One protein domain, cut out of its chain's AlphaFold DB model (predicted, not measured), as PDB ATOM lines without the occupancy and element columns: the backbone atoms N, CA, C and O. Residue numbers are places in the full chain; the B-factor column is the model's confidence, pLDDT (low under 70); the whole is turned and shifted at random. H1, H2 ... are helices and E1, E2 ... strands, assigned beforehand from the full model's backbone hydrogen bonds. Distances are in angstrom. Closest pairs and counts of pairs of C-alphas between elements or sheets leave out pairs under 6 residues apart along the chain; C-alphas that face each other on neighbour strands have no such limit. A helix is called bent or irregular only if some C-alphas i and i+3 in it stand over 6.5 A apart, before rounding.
ATOM      1  N   TRP A 181     255.382 180.415 222.752       89.19
ATOM      2  CA  TRP A 181     255.201 179.004 222.440       89.19
ATOM      3  C   TRP A 181     256.466 178.409 221.822       89.19
ATOM      4  O   TRP A 181     257.078 179.048 220.959       89.19
ATOM      5  N   PRO A 182     256.832 177.163 222.178       88.62
ATOM      6  CA  PRO A 182     257.985 176.503 221.581       88.62
ATOM      7  C   PRO A 182     257.836 176.439 220.058       88.62
ATOM      8  O   PRO A 182     256.751 176.140 219.548       88.62
ATOM      9  N   ALA A 183     258.909 176.747 219.331       89.38
ATOM     10  CA  ALA A 183     258.925 176.654 217.876       89.38
ATOM     11  C   ALA A 183     258.725 175.200 217.409       89.38
ATOM     12  O   ALA A 183     259.043 174.257 218.136       89.38
ATOM     13  N   ALA A 184     258.199 175.030 216.196       88.81
ATOM     14  CA  ALA A 184     258.260 173.749 215.499       88.81
ATOM     15  C   ALA A 184     259.705 173.485 215.008       88.81
ATOM     16  O   ALA A 184     260.435 174.453 214.771       88.81
ATOM     17  N   PRO A 185     260.124 172.218 214.836       92.56
ATOM     18  CA  PRO A 185     259.362 170.993 215.085       92.56
ATOM     19  C   PRO A 185     259.203 170.702 216.584       92.56
ATOM     20  O   PRO A 185     260.112 170.922 217.383       92.56
ATOM     21  N   MET A 186     258.048 170.170 216.977       94.50
ATOM     22  CA  MET A 186     257.817 169.667 218.331       94.50
ATOM     23  C   MET A 186     257.232 168.253 218.294       94.50
ATOM     24  O   MET A 186     256.574 167.892 217.324       94.50
ATOM     25  N   PRO A 187     257.480 167.420 219.319       93.94
ATOM     26  CA  PRO A 187     256.852 166.110 219.410       93.94
ATOM     27  C   PRO A 187     255.384 166.239 219.842       93.94
ATOM     28  O   PRO A 187     255.020 167.135 220.613       93.94
ATOM     29  N   GLU A 188     254.544 165.299 219.407       91.69
ATOM     30  CA  GLU A 188     253.101 165.312 219.674       91.69
ATOM     31  C   GLU A 188     252.721 165.435 221.163       91.69
ATOM     32  O   GLU A 188     251.860 166.260 221.469       91.69
ATOM     33  N   PRO A 189     253.381 164.760 222.128       90.94
ATOM     34  CA  PRO A 189     253.080 164.968 223.548       90.94
ATOM     35  C   PRO A 189     253.306 166.411 224.025       90.94
ATOM     36  O   PRO A 189     252.550 166.919 224.857       90.94
ATOM     37  N   ALA A 190     254.320 167.103 223.490       89.62
ATOM     38  CA  ALA A 190     254.571 168.508 223.810       89.62
ATOM     39  C   ALA A 190     253.499 169.414 223.191       89.62
ATOM     40  O   ALA A 190     253.028 170.344 223.849       89.62
ATOM     41  N   TRP A 191     253.065 169.100 221.970       94.75
ATOM     42  CA  TRP A 191     251.959 169.788 221.312       94.75
ATOM     43  C   TRP A 191     250.629 169.588 222.052       94.75
ATOM     44  O   TRP A 191     249.944 170.565 222.330       94.75
ATOM     45  N   LEU A 192     250.296 168.360 222.468       91.44
ATOM     46  CA  LEU A 192     249.096 168.058 223.263       91.44
ATOM     47  C   LEU A 192     249.116 168.778 224.615       91.44
ATOM     48  O   LEU A 192     248.100 169.310 225.062       91.44
ATOM     49  N   LYS A 193     250.283 168.843 225.271       89.12
ATOM     50  CA  LYS A 193     250.453 169.625 226.502       89.12
ATOM     51  C   LYS A 193     250.184 171.111 226.263       89.12
ATOM     52  O   LYS A 193     249.518 171.733 227.088       89.12
ATOM     53  N   LEU A 194     250.675 171.663 225.154       91.75
ATOM     54  CA  LEU A 194     250.448 173.056 224.775       91.75
ATOM     55  C   LEU A 194     248.970 173.318 224.452       91.75
ATOM     56  O   LEU A 194     248.395 174.261 224.990       91.75
ATOM     57  N   ALA A 195     248.343 172.447 223.658       92.44
ATOM     58  CA  ALA A 195     246.934 172.531 223.292       92.44
ATOM     59  C   ALA A 195     246.025 172.484 224.526       92.44
ATOM     60  O   ALA A 195     245.213 173.382 224.734       92.44
ATOM     61  N   PHE A 196     246.204 171.499 225.410       90.94
ATOM     62  CA  PHE A 196     245.413 171.399 226.642       90.94
ATOM     63  C   PHE A 196     245.721 172.529 227.628       90.94
ATOM     64  O   PHE A 196     244.846 172.932 228.386       90.94
ATOM     65  N   GLY A 197     246.942 173.072 227.617       87.38
ATOM     66  CA  GLY A 197     247.270 174.293 228.351       87.38
ATOM     67  C   GLY A 197     246.480 175.502 227.841       87.38
ATOM     68  O   GLY A 197     245.974 176.279 228.649       87.38
ATOM     69  N   ALA A 198     246.319 175.630 226.519       89.25
ATOM     70  CA  ALA A 198     245.491 176.664 225.909       89.25
ATOM     71  C   ALA A 198     244.006 176.482 226.259       89.25
ATOM     72  O   ALA A 198     243.387 177.437 226.722       89.25
ATOM     73  N   PHE A 199     243.462 175.264 226.146       87.50
ATOM     74  CA  PHE A 199     242.102 174.961 226.609       87.50
ATOM     75  C   PHE A 199     241.921 175.323 228.084       87.50
ATOM     76  O   PHE A 199     241.010 176.075 228.416       87.50
ATOM     77  N   ARG A 200     242.834 174.888 228.958       84.69
ATOM     78  CA  ARG A 200     242.774 175.199 230.390       84.69
ATOM     79  C   ARG A 200     242.760 176.693 230.667       84.69
ATOM     80  O   ARG A 200     241.926 177.151 231.429       84.69
ATOM     81  N   ALA A 201     243.654 177.461 230.055       81.12
ATOM     82  CA  ALA A 201     243.756 178.894 230.327       81.12
ATOM     83  C   ALA A 201     242.584 179.715 229.756       81.12
ATOM     84  O   ALA A 201     242.260 180.779 230.287       81.12
ATOM     85  N   GLN A 202     241.966 179.244 228.671       80.31
ATOM     86  CA  GLN A 202     240.907 179.973 227.968       80.31
ATOM     87  C   GLN A 202     239.494 179.520 228.356       80.31
ATOM     88  O   GLN A 202     238.555 180.297 228.215       80.31
ATOM     89  N   LEU A 203     239.339 178.296 228.869       75.75
ATOM     90  CA  LEU A 203     238.061 177.739 229.323       75.75
ATOM     91  C   LEU A 203     237.921 177.713 230.854       75.75
ATOM     92  O   LEU A 203     236.928 177.201 231.356       75.75
ATOM     93  N   ALA A 204     238.882 178.284 231.595       61.25
ATOM     94  CA  ALA A 204     238.884 178.313 233.061       61.25
ATOM     95  C   ALA A 204     237.684 179.043 233.690       61.25
ATOM     96  O   ALA A 204     237.440 178.867 234.879       61.25
ATOM     97  N   GLN A 205     236.966 179.889 232.938       52.31
ATOM     98  CA  GLN A 205     235.809 180.622 233.451       52.31
ATOM     99  C   GLN A 205     234.624 180.622 232.465       52.31
ATOM    100  O   GLN A 205     234.830 180.779 231.258       52.31
ATOM    101  N   PRO A 206     233.368 180.514 232.949       45.22
ATOM    102  CA  PRO A 206     232.185 180.453 232.088       45.22
ATOM    103  C   PRO A 206     231.904 181.735 231.277       45.22
ATOM    104  O   PRO A 206     231.177 181.671 230.281       45.22
ATOM    105  N   ILE A 207     232.473 182.888 231.651       42.09
ATOM    106  CA  ILE A 207     231.898 184.201 231.298       42.09
ATOM    107  C   ILE A 207     232.679 184.986 230.221       42.09
ATOM    108  O   ILE A 207     232.099 185.854 229.574       42.09
ATOM    109  N   GLU A 208     233.928 184.651 229.879       59.53
ATOM    110  CA  GLU A 208     234.648 185.418 228.843       59.53
ATOM    111  C   GLU A 208     234.455 184.843 227.429       59.53
ATOM    112  O   GLU A 208     235.297 184.114 226.899       59.53
ATOM    113  N   ALA A 209     233.358 185.231 226.766       63.31
ATOM    114  CA  ALA A 209     233.147 184.986 225.332       63.31
ATOM    115  C   ALA A 209     234.371 185.381 224.473       63.31
ATOM    116  O   ALA A 209     234.679 184.696 223.499       63.31
ATOM    117  N   GLY A 210     235.121 186.416 224.877       68.75
ATOM    118  CA  GLY A 210     236.367 186.838 224.231       68.75
ATOM    119  C   GLY A 210     237.479 185.781 224.250       68.75
ATOM    120  O   GLY A 210     238.113 185.554 223.221       68.75
ATOM    121  N   ARG A 211     237.675 185.063 225.365       76.00
ATOM    122  CA  ARG A 211     238.677 183.983 225.467       76.00
ATOM    123  C   ARG A 211     238.320 182.780 224.605       76.00
ATOM    124  O   ARG A 211     239.188 182.234 223.930       76.00
ATOM    125  N   ARG A 212     237.035 182.412 224.549       75.81
ATOM    126  CA  ARG A 212     236.540 181.359 223.641       75.81
ATOM    127  C   ARG A 212     236.730 181.743 222.174       75.81
ATOM    128  O   ARG A 212     237.234 180.945 221.386       75.81
ATOM    129  N   LEU A 213     236.389 182.983 221.817       76.69
ATOM    130  CA  LEU A 213     236.603 183.516 220.471       76.69
ATOM    131  C   LEU A 213     238.085 183.529 220.093       76.69
ATOM    132  O   LEU A 213     238.416 183.154 218.972       76.69
ATOM    133  N   ARG A 214     238.972 183.899 221.021       82.06
ATOM    134  CA  ARG A 214     240.422 183.903 220.803       82.06
ATOM    135  C   ARG A 214     241.002 182.494 220.693       82.06
ATOM    136  O   ARG A 214     241.805 182.229 219.800       82.06
ATOM    137  N   LEU A 215     240.573 181.574 221.556       86.88
ATOM    138  CA  LEU A 215     240.977 180.174 221.485       86.88
ATOM    139  C   LEU A 215     240.639 179.582 220.110       86.88
ATOM    140  O   LEU A 215     241.507 178.977 219.490       86.88
ATOM    141  N   ARG A 216     239.424 179.828 219.610       82.31
ATOM    142  CA  ARG A 216     238.968 179.366 218.291       82.31
ATOM    143  C   ARG A 216     239.626 180.106 217.125       82.31
ATOM    144  O   ARG A 216     240.014 179.478 216.156       82.31
ATOM    145  N   GLY A 217     239.686 181.433 217.184       82.44
ATOM    146  CA  GLY A 217     240.059 182.274 216.043       82.44
ATOM    147  C   GLY A 217     241.557 182.518 215.882       82.44
ATOM    148  O   GLY A 217     241.991 182.894 214.799       82.44
ATOM    149  N   GLU A 218     242.348 182.323 216.939       87.88
ATOM    150  CA  GLU A 218     243.782 182.635 216.945       87.88
ATOM    151  C   GLU A 218     244.615 181.441 217.421       87.88
ATOM    152  O   GLU A 218     245.484 180.953 216.696       87.88
ATOM    153  N   LEU A 219     244.352 180.948 218.636       91.81
ATOM    154  CA  LEU A 219     245.236 179.977 219.289       91.81
ATOM    155  C   LEU A 219     245.150 178.585 218.655       91.81
ATOM    156  O   LEU A 219     246.175 177.935 218.461       91.81
ATOM    157  N   TRP A 220     243.947 178.115 218.330       93.31
ATOM    158  CA  TRP A 220     243.745 176.817 217.693       93.31
ATOM    159  C   TRP A 220     244.337 176.745 216.273       93.31
ATOM    160  O   TRP A 220     245.146 175.843 216.035       93.31
ATOM    161  N   PRO A 221     244.080 177.711 215.367       93.19
ATOM    162  CA  PRO A 221     244.745 177.732 214.066       93.19
ATOM    163  C   PRO A 221     246.278 177.784 214.179       93.19
ATOM    164  O   PRO A 221     246.988 177.133 213.410       93.19
ATOM    165  N   GLU A 222     246.821 178.521 215.156       94.75
ATOM    166  CA  GLU A 222     248.263 178.534 215.440       94.75
ATOM    167  C   GLU A 222     248.784 177.149 215.862       94.75
ATOM    168  O   GLU A 222     249.824 176.707 215.363       94.75
ATOM    169  N   LEU A 223     248.066 176.441 216.742       96.00
ATOM    170  CA  LEU A 223     248.412 175.075 217.147       96.00
ATOM    171  C   LEU A 223     248.424 174.131 215.942       96.00
ATOM    172  O   LEU A 223     249.390 173.381 215.777       96.00
ATOM    173  N   LEU A 224     247.401 174.186 215.086       96.06
ATOM    174  CA  LEU A 224     247.329 173.368 213.875       96.06
ATOM    175  C   LEU A 224     248.481 173.670 212.912       96.06
ATOM    176  O   LEU A 224     249.090 172.741 212.383       96.06
ATOM    177  N   ARG A 225     248.854 174.945 212.744       95.56
ATOM    178  CA  ARG A 225     249.995 175.334 211.902       95.56
ATOM    179  C   ARG A 225     251.316 174.780 212.427       95.56
ATOM    180  O   ARG A 225     252.122 174.275 211.650       95.56
ATOM    181  N   ARG A 226     251.550 174.838 213.743       95.00
ATOM    182  CA  ARG A 226     252.770 174.279 214.361       95.00
ATOM    183  C   ARG A 226     252.822 172.761 214.261       95.00
ATOM    184  O   ARG A 226     253.899 172.206 214.035       95.00
ATOM    185  N   ARG A 227     251.671 172.096 214.398       96.38
ATOM    186  CA  ARG A 227     251.544 170.659 214.139       96.38
ATOM    187  C   ARG A 227     251.913 170.340 212.694       96.38
ATOM    188  O   ARG A 227     252.764 169.488 212.483       96.38
ATOM    189  N   ALA A 228     251.333 171.052 211.727       96.06
ATOM    190  CA  ALA A 228     251.619 170.857 210.306       96.06
ATOM    191  C   ALA A 228     253.114 171.035 209.994       96.06
ATOM    192  O   ALA A 228     253.712 170.143 209.407       96.06
ATOM    193  N   ALA A 229     253.744 172.104 210.494       96.31
ATOM    194  CA  ALA A 229     255.183 172.325 210.333       96.31
ATOM    195  C   ALA A 229     256.038 171.205 210.963       96.31
ATOM    196  O   ALA A 229     257.066 170.822 210.416       96.31
ATOM    197  N   SER A 230     255.612 170.650 212.103       96.69
ATOM    198  CA  SER A 230     256.309 169.520 212.738       96.69
ATOM    199  C   SER A 230     256.161 168.227 211.924       96.69
ATOM    200  O   SER A 230     257.108 167.452 211.833       96.69
ATOM    201  N   VAL A 231     254.994 168.005 211.311       96.12
ATOM    202  CA  VAL A 231     254.735 166.865 210.415       96.12
ATOM    203  C   VAL A 231     255.539 166.984 209.117       96.12
ATOM    204  O   VAL A 231     256.102 165.991 208.663       96.12
ATOM    205  N   GLU A 232     255.647 168.185 208.544       95.38
ATOM    206  CA  GLU A 232     256.497 168.455 207.373       95.38
ATOM    207  C   GLU A 232     257.980 168.160 207.650       95.38
ATOM    208  O   GLU A 232     258.685 167.675 206.767       95.38
ATOM    209  N   ASP A 233     258.431 168.370 208.889       95.25
ATOM    210  CA  ASP A 233     259.780 168.024 209.356       95.25
ATOM    211  C   ASP A 233     259.943 166.527 209.718       95.25
ATOM    212  O   ASP A 233     260.986 166.090 210.202       95.25
ATOM    213  N   GLY A 234     258.919 165.703 209.471       94.69
ATOM    214  CA  GLY A 234     258.971 164.247 209.624       94.69
ATOM    215  C   GLY A 234     258.524 163.710 210.987       94.69
ATOM    216  O   GLY A 234     258.675 162.511 211.241       94.69
ATOM    217  N   MET A 235     257.956 164.544 211.866       94.44
ATOM    218  CA  MET A 235     257.354 164.068 213.117       94.44
ATOM    219  C   MET A 235     256.044 163.321 212.845       94.44
ATOM    220  O   MET A 235     255.209 163.752 212.051       94.44
ATOM    221  N   VAL A 236     255.820 162.220 213.562       93.56
ATOM    222  CA  VAL A 236     254.578 161.440 213.463       93.56
ATOM    223  C   VAL A 236     253.581 161.929 214.506       93.56
ATOM    224  O   VAL A 236     253.886 161.935 215.697       93.56
ATOM    225  N   TYR A 237     252.390 162.308 214.044       95.06
ATOM    226  CA  TYR A 237     251.279 162.754 214.881       95.06
ATOM    227  C   TYR A 237     250.063 161.851 214.669       95.06
ATOM    228  O   TYR A 237     249.504 161.791 213.568       95.06
ATOM    229  N   GLN A 238     249.624 161.174 215.726       92.50
ATOM    230  CA  GLN A 238     248.393 160.389 215.741       92.50
ATOM    231  C   GLN A 238     247.171 161.286 215.544       92.50
ATOM    232  O   GLN A 238     246.281 160.933 214.780       92.50
ATOM    233  N   THR A 239     247.154 162.475 216.150       91.88
ATOM    234  CA  THR A 239     246.094 163.479 215.971       91.88
ATOM    235  C   THR A 239     245.999 163.974 214.526       91.88
ATOM    236  O   THR A 239     244.900 164.079 213.992       91.88
ATOM    237  N   ALA A 240     247.132 164.215 213.855       94.25
ATOM    238  CA  ALA A 240     247.147 164.617 212.444       94.25
ATOM    239  C   ALA A 240     246.736 163.469 211.505       94.25
ATOM    240  O   ALA A 240     246.030 163.692 210.520       94.25
ATOM    241  N   SER A 241     247.151 162.238 211.827       93.38
ATOM    242  CA  SER A 241     246.748 161.037 211.086       93.38
ATOM    243  C   SER A 241     245.239 160.819 211.203       93.38
ATOM    244  O   SER A 241     244.562 160.703 210.190       93.38
ATOM    245  N   LEU A 242     244.695 160.902 212.424       91.25
ATOM    246  CA  LEU A 242     243.259 160.812 212.694       91.25
ATOM    247  C   LEU A 242     242.474 161.881 211.920       91.25
ATOM    248  O   LEU A 242     241.489 161.571 211.257       91.25
ATOM    249  N   ALA A 243     242.927 163.133 211.947       92.62
ATOM    250  CA  ALA A 243     242.284 164.204 211.194       92.62
ATOM    251  C   ALA A 243     242.255 163.932 209.683       92.62
ATOM    252  O   ALA A 243     241.241 164.163 209.028       92.62
ATOM    253  N   THR A 244     243.344 163.390 209.139       93.56
ATOM    254  CA  THR A 244     243.450 163.049 207.715       93.56
ATOM    255  C   THR A 244     242.547 161.870 207.350       93.56
ATOM    256  O   THR A 244     241.782 161.959 206.387       93.56
ATOM    257  N   ASP A 245     242.589 160.793 208.138       91.31
ATOM    258  CA  ASP A 245     241.841 159.555 207.899       91.31
ATOM    259  C   ASP A 245     240.326 159.797 207.901       91.31
ATOM    260  O   ASP A 245     239.600 159.262 207.060       91.31
ATOM    261  N   PHE A 246     239.859 160.662 208.804       90.56
ATOM    262  CA  PHE A 246     238.444 161.003 208.959       90.56
ATOM    263  C   PHE A 246     238.051 162.320 208.277       90.56
ATOM    264  O   PHE A 246     236.906 162.751 208.398       90.56
ATOM    265  N   ARG A 247     238.973 162.945 207.527       92.25
ATOM    266  CA  ARG A 247     238.765 164.214 206.802       92.25
ATOM    267  C   ARG A 247     238.155 165.305 207.684       92.25
ATOM    268  O   ARG A 247     237.201 165.981 207.295       92.25
ATOM    269  N   LEU A 248     238.694 165.447 208.888       89.38
ATOM    270  CA  LEU A 248     238.229 166.434 209.848       89.38
ATOM    271  C   LEU A 248     238.649 167.832 209.396       89.38
ATOM    272  O   LEU A 248     239.797 168.064 209.021       89.38
ATOM    273  N   GLY A 249     237.703 168.767 209.426       89.25
ATOM    274  CA  GLY A 249     238.006 170.187 209.333       89.25
ATOM    275  C   GLY A 249     238.476 170.733 210.680       89.25
ATOM    276  O   GLY A 249     238.364 170.082 211.720       89.25
ATOM    277  N   GLU A 250     238.955 171.973 210.668       88.56
ATOM    278  CA  GLU A 250     239.481 172.655 211.855       88.56
ATOM    279  C   GLU A 250     238.498 172.658 213.037       88.56
ATOM    280  O   GLU A 250     238.901 172.448 214.183       88.56
ATOM    281  N   VAL A 251     237.206 172.843 212.753       86.00
ATOM    282  CA  VAL A 251     236.146 172.896 213.770       86.00
ATOM    283  C   VAL A 251     235.850 171.509 214.344       86.00
ATOM    284  O   VAL A 251     235.700 171.370 215.558       86.00
ATOM    285  N   GLN A 252     235.819 170.465 213.510       89.31
ATOM    286  CA  GLN A 252     235.654 169.088 213.985       89.31
ATOM    287  C   GLN A 252     236.839 168.660 214.857       89.31
ATOM    288  O   GLN A 252     236.646 168.059 215.914       89.31
ATOM    289  N   GLU A 253     238.061 169.004 214.444       92.25
ATOM    290  CA  GLU A 253     239.260 168.728 215.236       92.25
ATOM    291  C   GLU A 253     239.263 169.481 216.570       92.25
ATOM    292  O   GLU A 253     239.665 168.916 217.588       92.25
ATOM    293  N   TYR A 254     238.798 170.734 216.581       91.00
ATOM    294  CA  TYR A 254     238.645 171.518 217.805       91.00
ATOM    295  C   TYR A 254     237.674 170.848 218.777       91.00
ATOM    296  O   TYR A 254     238.005 170.665 219.949       91.00
ATOM    297  N   ALA A 255     236.488 170.456 218.297       89.25
ATOM    298  CA  ALA A 255     235.473 169.800 219.117       89.25
ATOM    299  C   ALA A 255     236.001 168.482 219.701       89.25
ATOM    300  O   ALA A 255     235.852 168.227 220.896       89.25
ATOM    301  N   LEU A 256     236.701 167.683 218.891       91.12
ATOM    302  CA  LEU A 256     237.314 166.439 219.348       91.12
ATOM    303  C   LEU A 256     238.408 166.687 220.402       91.12
ATOM    304  O   LEU A 256     238.451 166.001 221.423       91.12
ATOM    305  N   ALA A 257     239.254 167.699 220.194       91.88
ATOM    306  CA  ALA A 257     240.291 168.091 221.146       91.88
ATOM    307  C   ALA A 257     239.717 168.649 222.457       91.88
ATOM    308  O   ALA A 257     240.292 168.413 223.519       91.88
ATOM    309  N   TYR A 258     238.580 169.345 222.401       90.00
ATOM    310  CA  TYR A 258     237.863 169.831 223.576       90.00
ATOM    311  C   TYR A 258     237.315 168.676 224.424       90.00
ATOM    312  O   TYR A 258     237.570 168.630 225.627       90.00
ATOM    313  N   VAL A 259     236.638 167.700 223.807       89.50
ATOM    314  CA  VAL A 259     236.158 166.502 224.522       89.50
ATOM    315  C   VAL A 259     237.342 165.713 225.098       89.50
ATOM    316  O   VAL A 259     237.289 165.263 226.240       89.50
ATOM    317  N   ALA A 260     238.452 165.611 224.359       89.38
ATOM    318  CA  ALA A 260     239.680 164.992 224.855       89.38
ATOM    319  C   ALA A 260     240.282 165.715 226.061       89.38
ATOM    320  O   ALA A 260     240.751 165.071 227.002       89.38
ATOM    321  N   TYR A 261     240.262 167.045 226.037       89.44
ATOM    322  CA  TYR A 261     240.695 167.871 227.151       89.44
ATOM    323  C   TYR A 261     239.834 167.613 228.393       89.44
ATOM    324  O   TYR A 261     240.400 167.321 229.445       89.44
ATOM    325  N   LEU A 262     238.503 167.626 228.271       82.88
ATOM    326  CA  LEU A 262     237.595 167.329 229.387       82.88
ATOM    327  C   LEU A 262     237.819 165.922 229.953       82.88
ATOM    328  O   LEU A 262     238.003 165.753 231.155       82.88
ATOM    329  N   HIS A 263     237.931 164.922 229.079       81.31
ATOM    330  CA  HIS A 263     238.240 163.555 229.490       81.31
ATOM    331  C   HIS A 263     239.597 163.461 230.215       81.31
ATOM    332  O   HIS A 263     239.757 162.672 231.143       81.31
ATOM    333  N   SER A 264     240.581 164.290 229.844       78.38
ATOM    334  CA  SER A 264     241.888 164.339 230.521       78.38
ATOM    335  C   SER A 264     241.839 164.922 231.937       78.38
ATOM    336  O   SER A 264     242.752 164.663 232.722       78.38
ATOM    337  N   LEU A 265     240.799 165.695 232.255       72.94
ATOM    338  CA  LEU A 265     240.545 166.217 233.595       72.94
ATOM    339  C   LEU A 265     239.764 165.231 234.476       72.94
ATOM    340  O   LEU A 265     239.675 165.443 235.678       72.94
ATOM    341  N   GLY A 266     239.228 164.148 233.902       66.00
ATOM    342  CA  GLY A 266     238.302 163.260 234.610       66.00
ATOM    343  C   GLY A 266     236.919 163.880 234.831       66.00
ATOM    344  O   GLY A 266     236.178 163.405 235.687       66.00
ATOM    345  N   GLU A 267     236.592 164.932 234.077       62.06
ATOM    346  CA  GLU A 267     235.298 165.615 234.111       62.06
ATOM    347  C   GLU A 267     234.184 164.742 233.518       62.06
ATOM    348  O   GLU A 267     234.437 163.815 232.739       62.06
ATOM    349  N   ILE A 268     232.935 165.065 233.870       62.12
ATOM    350  CA  ILE A 268     231.741 164.401 233.329       62.12
ATOM    351  C   ILE A 268     231.695 164.589 231.804       62.12
ATOM    352  O   ILE A 268     232.052 165.640 231.268       62.12
ATOM    353  N   GLU A 269     231.248 163.549 231.100       80.06
ATOM    354  CA  GLU A 269     231.065 163.558 229.650       80.06
ATOM    355  C   GLU A 269     230.190 164.754 229.219       80.06
ATOM    356  O   GLU A 269     229.071 164.902 229.716       80.06
ATOM    357  N   PRO A 270     230.665 165.627 228.311       82.94
ATOM    358  CA  PRO A 270     229.924 166.823 227.938       82.94
ATOM    359  C   PRO A 270     228.659 166.487 227.146       82.94
ATOM    360  O   PRO A 270     228.629 165.571 226.323       82.94
ATOM    361  N   THR A 271     227.622 167.295 227.341       85.94
ATOM    362  CA  THR A 271     226.418 167.317 226.499       85.94
ATOM    363  C   THR A 271     226.694 167.980 225.149       85.94
ATOM    364  O   THR A 271     227.647 168.747 224.991       85.94
ATOM    365  N   GLU A 272     225.810 167.756 224.173       84.25
ATOM    366  CA  GLU A 272     225.876 168.427 222.866       84.25
ATOM    367  C   GLU A 272     225.932 169.950 223.013       84.25
ATOM    368  O   GLU A 272     226.787 170.605 222.424       84.25
ATOM    369  N   ALA A 273     225.074 170.509 223.871       76.75
ATOM    370  CA  ALA A 273     225.010 171.943 224.120       76.75
ATOM    371  C   ALA A 273     226.335 172.496 224.663       76.75
ATOM    372  O   ALA A 273     226.758 173.579 224.260       76.75
ATOM    373  N   GLN A 274     227.024 171.753 225.537       78.06
ATOM    374  CA  GLN A 274     228.334 172.151 226.058       78.06
ATOM    375  C   GLN A 274     229.410 172.114 224.971       78.06
ATOM    376  O   GLN A 274     230.187 173.063 224.866       78.06
ATOM    377  N   ILE A 275     229.420 171.077 224.124       81.19
ATOM    378  CA  ILE A 275     230.343 170.995 222.984       81.19
ATOM    379  C   ILE A 275     230.089 172.177 222.039       81.19
ATOM    380  O   ILE A 275     231.010 172.950 221.784       81.19
ATOM    381  N   VAL A 276     228.840 172.396 221.617       78.12
ATOM    382  CA  VAL A 276     228.432 173.497 220.720       78.12
ATOM    383  C   VAL A 276     228.767 174.875 221.290       78.12
ATOM    384  O   VAL A 276     229.274 175.753 220.582       78.12
ATOM    385  N   THR A 277     228.545 175.071 222.587       73.62
ATOM    386  CA  THR A 277     228.864 176.329 223.272       73.62
ATOM    387  C   THR A 277     230.372 176.575 223.327       73.62
ATOM    388  O   THR A 277     230.815 177.712 223.145       73.62
ATOM    389  N   ALA A 278     231.182 175.530 223.517       72.00
ATOM    390  CA  ALA A 278     232.637 175.643 223.595       72.00
ATOM    391  C   ALA A 278     233.293 176.110 222.282       72.00
ATOM    392  O   ALA A 278     234.375 176.703 222.331       72.00
ATOM    393  N   PHE A 279     232.652 175.893 221.126       71.19
ATOM    394  CA  PHE A 279     233.122 176.398 219.827       71.19
ATOM    395  C   PHE A 279     232.256 177.515 219.223       71.19
ATOM    396  O   PHE A 279     232.579 178.009 218.143       71.19
ATOM    397  N   GLY A 280     231.238 178.001 219.944       55.81
ATOM    398  CA  GLY A 280     230.579 179.284 219.675       55.81
ATOM    399  C   GLY A 280     229.506 179.278 218.582       55.81
ATOM    400  O   GLY A 280     229.352 180.292 217.904       55.81
ATOM    401  N   GLU A 281     228.772 178.177 218.416       52.88
ATOM    402  CA  GLU A 281     227.649 178.063 217.466       52.88
ATOM    403  C   GLU A 281     226.309 177.795 218.163       52.88
ATOM    404  O   GLU A 281     225.477 177.030 217.683       52.88
ATOM    405  N   ALA A 282     226.060 178.451 219.297       42.12
ATOM    406  CA  ALA A 282     224.833 178.261 220.076       42.12
ATOM    407  C   ALA A 282     223.521 178.654 219.341       42.12
ATOM    408  O   ALA A 282     222.463 178.632 219.958       42.12
ATOM    409  N   ALA A 283     223.551 179.014 218.048       38.50
ATOM    410  CA  ALA A 283     222.381 179.535 217.336       38.50
ATOM    411  C   ALA A 283     222.223 179.149 215.843       38.50
ATOM    412  O   ALA A 283     221.263 179.611 215.234       38.50
ATOM    413  N   SER A 284     223.097 178.341 215.217       46.81
ATOM    414  CA  SER A 284     223.060 178.149 213.743       46.81
ATOM    415  C   SER A 284     222.686 176.750 213.227       46.81
ATOM    416  O   SER A 284     222.630 176.568 212.014       46.81
ATOM    417  N   GLY A 285     222.439 175.751 214.080       54.94
ATOM    418  CA  GLY A 285     222.171 174.364 213.650       54.94
ATOM    419  C   GLY A 285     223.414 173.587 213.176       54.94
ATOM    420  O   GLY A 285     223.493 172.384 213.401       54.94
ATOM    421  N   ALA A 286     224.431 174.277 212.650       61.66
ATOM    422  CA  ALA A 286     225.711 173.699 212.222       61.66
ATOM    423  C   ALA A 286     226.477 172.982 213.356       61.66
ATOM    424  O   ALA A 286     227.152 171.979 213.119       61.66
ATOM    425  N   GLY A 287     226.307 173.424 214.607       70.44
ATOM    426  CA  GLY A 287     226.944 172.794 215.763       70.44
ATOM    427  C   GLY A 287     226.476 171.358 216.021       70.44
ATOM    428  O   GLY A 287     227.293 170.499 216.357       70.44
ATOM    429  N   ALA A 288     225.187 171.079 215.815       75.50
ATOM    430  CA  ALA A 288     224.638 169.730 215.938       75.50
ATOM    431  C   ALA A 288     225.155 168.821 214.811       75.50
ATOM    432  O   ALA A 288     225.551 167.686 215.068       75.50
ATOM    433  N   GLU A 289     225.263 169.347 213.583       82.88
ATOM    434  CA  GLU A 289     225.824 168.618 212.436       82.88
ATOM    435  C   GLU A 289     227.294 168.229 212.660       82.88
ATOM    436  O   GLU A 289     227.726 167.149 212.256       82.88
ATOM    437  N   ILE A 290     228.077 169.072 213.343       84.00
ATOM    438  CA  ILE A 290     229.469 168.769 213.710       84.00
ATOM    439  C   ILE A 290     229.539 167.581 214.673       84.00
ATOM    440  O   ILE A 290     230.335 166.662 214.458       84.00
ATOM    441  N   VAL A 291     228.715 167.584 215.725       86.06
ATOM    442  CA  VAL A 291     228.671 166.485 216.701       86.06
ATOM    443  C   VAL A 291     228.169 165.205 216.033       86.06
ATOM    444  O   VAL A 291     228.794 164.155 216.178       86.06
ATOM    445  N   GLU A 292     227.111 165.292 215.227       87.50
ATOM    446  CA  GLU A 292     226.574 164.160 214.470       87.50
ATOM    447  C   GLU A 292     227.600 163.586 213.484       87.50
ATOM    448  O   GLU A 292     227.736 162.363 213.377       87.50
ATOM    449  N   HIS A 293     228.381 164.433 212.809       88.94
ATOM    450  CA  HIS A 293     229.455 163.983 211.929       88.94
ATOM    451  C   HIS A 293     230.533 163.217 212.706       88.94
ATOM    452  O   HIS A 293     230.934 162.135 212.278       88.94
ATOM    453  N   LEU A 294     230.963 163.718 213.869       89.75
ATOM    454  CA  LEU A 294     231.948 163.040 214.719       89.75
ATOM    455  C   LEU A 294     231.430 161.704 215.277       89.75
ATOM    456  O   LEU A 294     232.199 160.745 215.392       89.75
ATOM    457  N   VAL A 295     230.136 161.617 215.586       90.81
ATOM    458  CA  VAL A 295     229.479 160.367 216.001       90.81
ATOM    459  C   VAL A 295     229.387 159.383 214.837       90.81
ATOM    460  O   VAL A 295     229.740 158.215 214.988       90.81
ATOM    461  N   THR A 296     228.978 159.845 213.655       90.38
ATOM    462  CA  THR A 296     228.865 159.018 212.440       90.38
ATOM    463  C   THR A 296     230.227 158.505 211.976       90.38
ATOM    464  O   THR A 296     230.350 157.361 211.544       90.38
ATOM    465  N   ALA A 297     231.268 159.324 212.128       87.81
ATOM    466  CA  ALA A 297     232.658 158.944 211.909       87.81
ATOM    467  C   ALA A 297     233.175 157.933 212.952       87.81
ATOM    468  O   ALA A 297     234.267 157.398 212.795       87.81
ATOM    469  N   GLY A 298     232.416 157.661 214.019       88.62
ATOM    470  CA  GLY A 298     232.802 156.743 215.088       88.62
ATOM    471  C   GLY A 298     233.883 157.297 216.014       88.62
ATOM    472  O   GLY A 298     234.503 156.523 216.740       88.62
ATOM    473  N   LEU A 299     234.119 158.612 215.994       88.19
ATOM    474  CA  LEU A 299     235.133 159.284 216.808       88.19
ATOM    475  C   LEU A 299     234.594 159.705 218.175       88.19
ATOM    476  O   LEU A 299     235.342 159.653 219.154       88.19
ATOM    477  N   LEU A 300     233.306 160.049 218.236       89.94
ATOM    478  CA  LEU A 300     232.551 160.251 219.470       89.94
ATOM    479  C   LEU A 300     231.521 159.140 219.658       89.94
ATOM    480  O   LEU A 300     230.884 158.685 218.708       89.94
ATOM    481  N   TRP A 301     231.334 158.724 220.901       89.75
ATOM    482  CA  TRP A 301     230.271 157.822 221.310       89.75
ATOM    483  C   TRP A 301     229.240 158.593 222.108       89.75
ATOM    484  O   TRP A 301     229.577 159.299 223.055       89.75
ATOM    485  N   ARG A 302     227.979 158.437 221.713       87.56
ATOM    486  CA  ARG A 302     226.845 158.974 222.451       87.56
ATOM    487  C   ARG A 302     226.541 158.062 223.633       87.56
ATOM    488  O   ARG A 302     226.281 156.872 223.449       87.56
ATOM    489  N   THR A 303     226.543 158.634 224.820       78.62
ATOM    490  CA  THR A 303     226.211 157.993 226.087       78.62
ATOM    491  C   THR A 303     224.900 158.604 226.600       78.62
ATOM    492  O   THR A 303     224.693 159.813 226.587       78.62
ATOM    493  N   GLY A 304     223.922 157.764 226.944       73.38
ATOM    494  CA  GLY A 304     222.565 158.217 227.297       73.38
ATOM    495  C   GLY A 304     221.607 158.398 226.107       73.38
ATOM    496  O   GLY A 304     221.899 158.030 224.969       73.38
ATOM    497  N   SER A 305     220.404 158.917 226.379       65.06
ATOM    498  CA  SER A 305     219.309 159.028 225.400       65.06
ATOM    499  C   SER A 305     218.572 160.362 225.509       65.06
ATOM    500  O   SER A 305     218.392 160.873 226.608       65.06
ATOM    501  N   GLY A 306     218.069 160.885 224.387       66.88
ATOM    502  CA  GLY A 306     217.293 162.132 224.372       66.88
ATOM    503  C   GLY A 306     218.167 163.390 224.425       66.88
ATOM    504  O   GLY A 306     219.296 163.371 223.931       66.88
ATOM    505  N   GLN A 307     217.624 164.480 224.977       58.28
ATOM    506  CA  GLN A 307     218.291 165.792 225.049       58.28
ATOM    507  C   GLN A 307     219.382 165.885 226.130       58.28
ATOM    508  O   GLN A 307     220.180 166.812 226.101       58.28
ATOM    509  N   GLU A 308     219.460 164.901 227.027       66.88
ATOM    510  CA  GLU A 308     220.498 164.789 228.065       66.88
ATOM    511  C   GLU A 308     221.637 163.845 227.655       66.88
ATOM    512  O   GLU A 308     222.411 163.390 228.493       66.88
ATOM    513  N   ALA A 309     221.728 163.493 226.370       80.69
ATOM    514  CA  ALA A 309     222.810 162.642 225.905       80.69
ATOM    515  C   ALA A 309     224.164 163.342 226.077       80.69
ATOM    516  O   ALA A 309     224.359 164.483 225.645       80.69
ATOM    517  N   THR A 310     225.090 162.617 226.685       86.50
ATOM    518  CA  THR A 310     226.483 162.994 226.836       86.50
ATOM    519  C   THR A 310     227.319 162.320 225.753       86.50
ATOM    520  O   THR A 310     226.850 161.444 225.015       86.50
ATOM    521  N   TYR A 311     228.547 162.795 225.580       88.25
ATOM    522  CA  TYR A 311     229.436 162.315 224.534       88.25
ATOM    523  C   TYR A 311     230.823 162.048 225.093       88.25
ATOM    524  O   TYR A 311     231.397 162.864 225.809       88.25
ATOM    525  N   THR A 312     231.388 160.913 224.702       88.75
ATOM    526  CA  THR A 312     232.739 160.499 225.081       88.75
ATOM    527  C   THR A 312     233.569 160.154 223.856       88.75
ATOM    528  O   THR A 312     233.039 159.938 222.764       88.75
ATOM    529  N   LEU A 313     234.890 160.112 224.008       85.56
ATOM    530  CA  LEU A 313     235.773 159.702 222.923       85.56
ATOM    531  C   LEU A 313     235.653 158.201 222.666       85.56
ATOM    532  O   LEU A 313     235.681 157.386 223.587       85.56
ATOM    533  N   SER A 314     235.639 157.822 221.391       85.00
ATOM    534  CA  SER A 314     235.911 156.437 221.006       85.00
ATOM    535  C   SER A 314     237.326 156.012 221.443       85.00
ATOM    536  O   SER A 314     238.216 156.858 221.552       85.00
ATOM    537  N   PRO A 315     237.609 154.708 221.618       80.56
ATOM    538  CA  PRO A 315     238.941 154.220 221.974       80.56
ATOM    539  C   PRO A 315     240.037 154.674 221.005       80.56
ATOM    540  O   PRO A 315     241.142 154.992 221.438       80.56
ATOM    541  N   GLN A 316     239.731 154.748 219.704       83.00
ATOM    542  CA  GLN A 316     240.676 155.213 218.689       83.00
ATOM    543  C   GLN A 316     241.004 156.700 218.869       83.00
ATOM    544  O   GLN A 316     242.179 157.070 218.889       83.00
ATOM    545  N   ALA A 317     239.985 157.543 219.058       83.69
ATOM    546  CA  ALA A 317     240.193 158.967 219.308       83.69
ATOM    547  C   ALA A 317     240.890 159.202 220.661       83.69
ATOM    548  O   ALA A 317     241.839 159.976 220.749       83.69
ATOM    549  N   ALA A 318     240.502 158.468 221.706       82.69
ATOM    550  CA  ALA A 318     241.131 158.534 223.024       82.69
ATOM    551  C   ALA A 318     242.616 158.147 222.995       82.69
ATOM    552  O   ALA A 318     243.417 158.739 223.717       82.69
ATOM    553  N   MET A 319     243.005 157.179 222.159       78.81
ATOM    554  CA  MET A 319     244.414 156.835 221.957       78.81
ATOM    555  C   MET A 319     245.197 157.979 221.311       78.81
ATOM    556  O   MET A 319     246.265 158.318 221.815       78.81
ATOM    557  N   ALA A 320     244.646 158.607 220.268       81.38
ATOM    558  CA  ALA A 320     245.311 159.699 219.558       81.38
ATOM    559  C   ALA A 320     245.567 160.931 220.447       81.38
ATOM    560  O   ALA A 320     246.568 161.619 220.272       81.38
ATOM    561  N   TYR A 321     244.692 161.195 221.423       85.06
ATOM    562  CA  TYR A 321     244.814 162.330 222.347       85.06
ATOM    563  C   TYR A 321     245.417 161.968 223.714       85.06
ATOM    564  O   TYR A 321     245.426 162.791 224.637       85.06
ATOM    565  N   ARG A 322     245.943 160.750 223.882       77.94
ATOM    566  CA  ARG A 322     246.588 160.348 225.133       77.94
ATOM    567  C   ARG A 322     247.897 161.124 225.308       77.94
ATOM    568  O   ARG A 322     248.766 161.095 224.441       77.94
TER     569      ARG A 322
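What this domain is: This is residues 181 to 322 of the 324 residues of an uncharacterized protein of Armatimonadetes bacterium (UniProt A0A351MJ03). H4 runs through the middle of the domain, with a long helical hairpin of H1 and the bent but nearly straight H2 on one side and H5, H6 and the small strand hairpin E1 E2 on the other. On a third side the short helices H3 and H7 pack on each other. The 142 printed residues include seven named helices and two named strands, in the order H1 H2 H3 H4 H5 H6 E1 E2 H7; the sheet E1 - E2 is antiparallel and the class is mostly helix. Helix packing is mostly crossed, that is, of 8 touching pairs 2 are at a shallow tilt. The whole is compact, with a radius of gyration of the C-alphas of 14.5 A and spans of 45 by 32 by 28 A.

How they stand to each other: H1, residues 188 to 203, is followed by H2, residues 209 to 232, assigned as one helix by its hydrogen bonds but bent: C-alphas 217 and 220 are 6.8 A apart. Its arms, H2a of residues 209 to 217 and H2b of residues 220 to 232, stand at a shallow tilt of 23 degrees. H1 and H2a form a hairpin and touch, opposite ways at a shallow tilt of 25 degrees, through residues 198 to 203 of H1 alone; their closest C-alphas, of Gln 202 and Arg 211, are 5.2 A apart. The hub is H4, residues 250 to 265. H1 and H4 only just touch, with 3 pairs of C-alphas within 8 A, the closest those of Phe 196 and Tyr 261 at 5.9 A, and are about perpendicular at 86 degrees. H5, residues 272 to 279, touches H4, the closest C-alphas being those of Ala 255 and Ile 275 at 6.5 A. H6, residues 286 to 296, touches residues 251 to 256 of H4 alone, the closest C-alphas being those of Gln 252 and Ile 290 at 6.2 A. E1, residues 300 to 303, and E2, residues 310 to 313, form a hairpin, with N 301 and O 312 within hydrogen-bond range at 2.8 A. The closest C-alphas of H4 and E2, of Ala 260 and Leu 313, are 6.9 A apart. H3, residues 238 to 245, and H7, residues 315 to 320, touch, the closest C-alphas being those of Gln 238 and Ala 320 at 5.0 A. In H1, H2a, H2b, H3, H4, H5, H6 and H7 every O i to N i+4 pair is within hydrogen-bond range.

Where its parts are: H1 begins at C-alpha 188, (253.101, 165.312, 219.674), and is 21.8 A long; H2b is 18.4 A and H6 15.0 A. H4 begins at C-alpha 250, (239.481, 172.655, 211.855), and is 22.7 A long. H7 ends at C-alpha 320, (245.311, 159.699, 219.558).

The domain as a whole: The two C-alphas farthest apart, of Asp 233 and Gly 306, are 45.4 A apart. The printed part has no cut, and no link is long. The mean pLDDT of the printed part is 82.8; residues 204 to 210, 266 to 268, 280 to 286 and 305 to 308 are under 70.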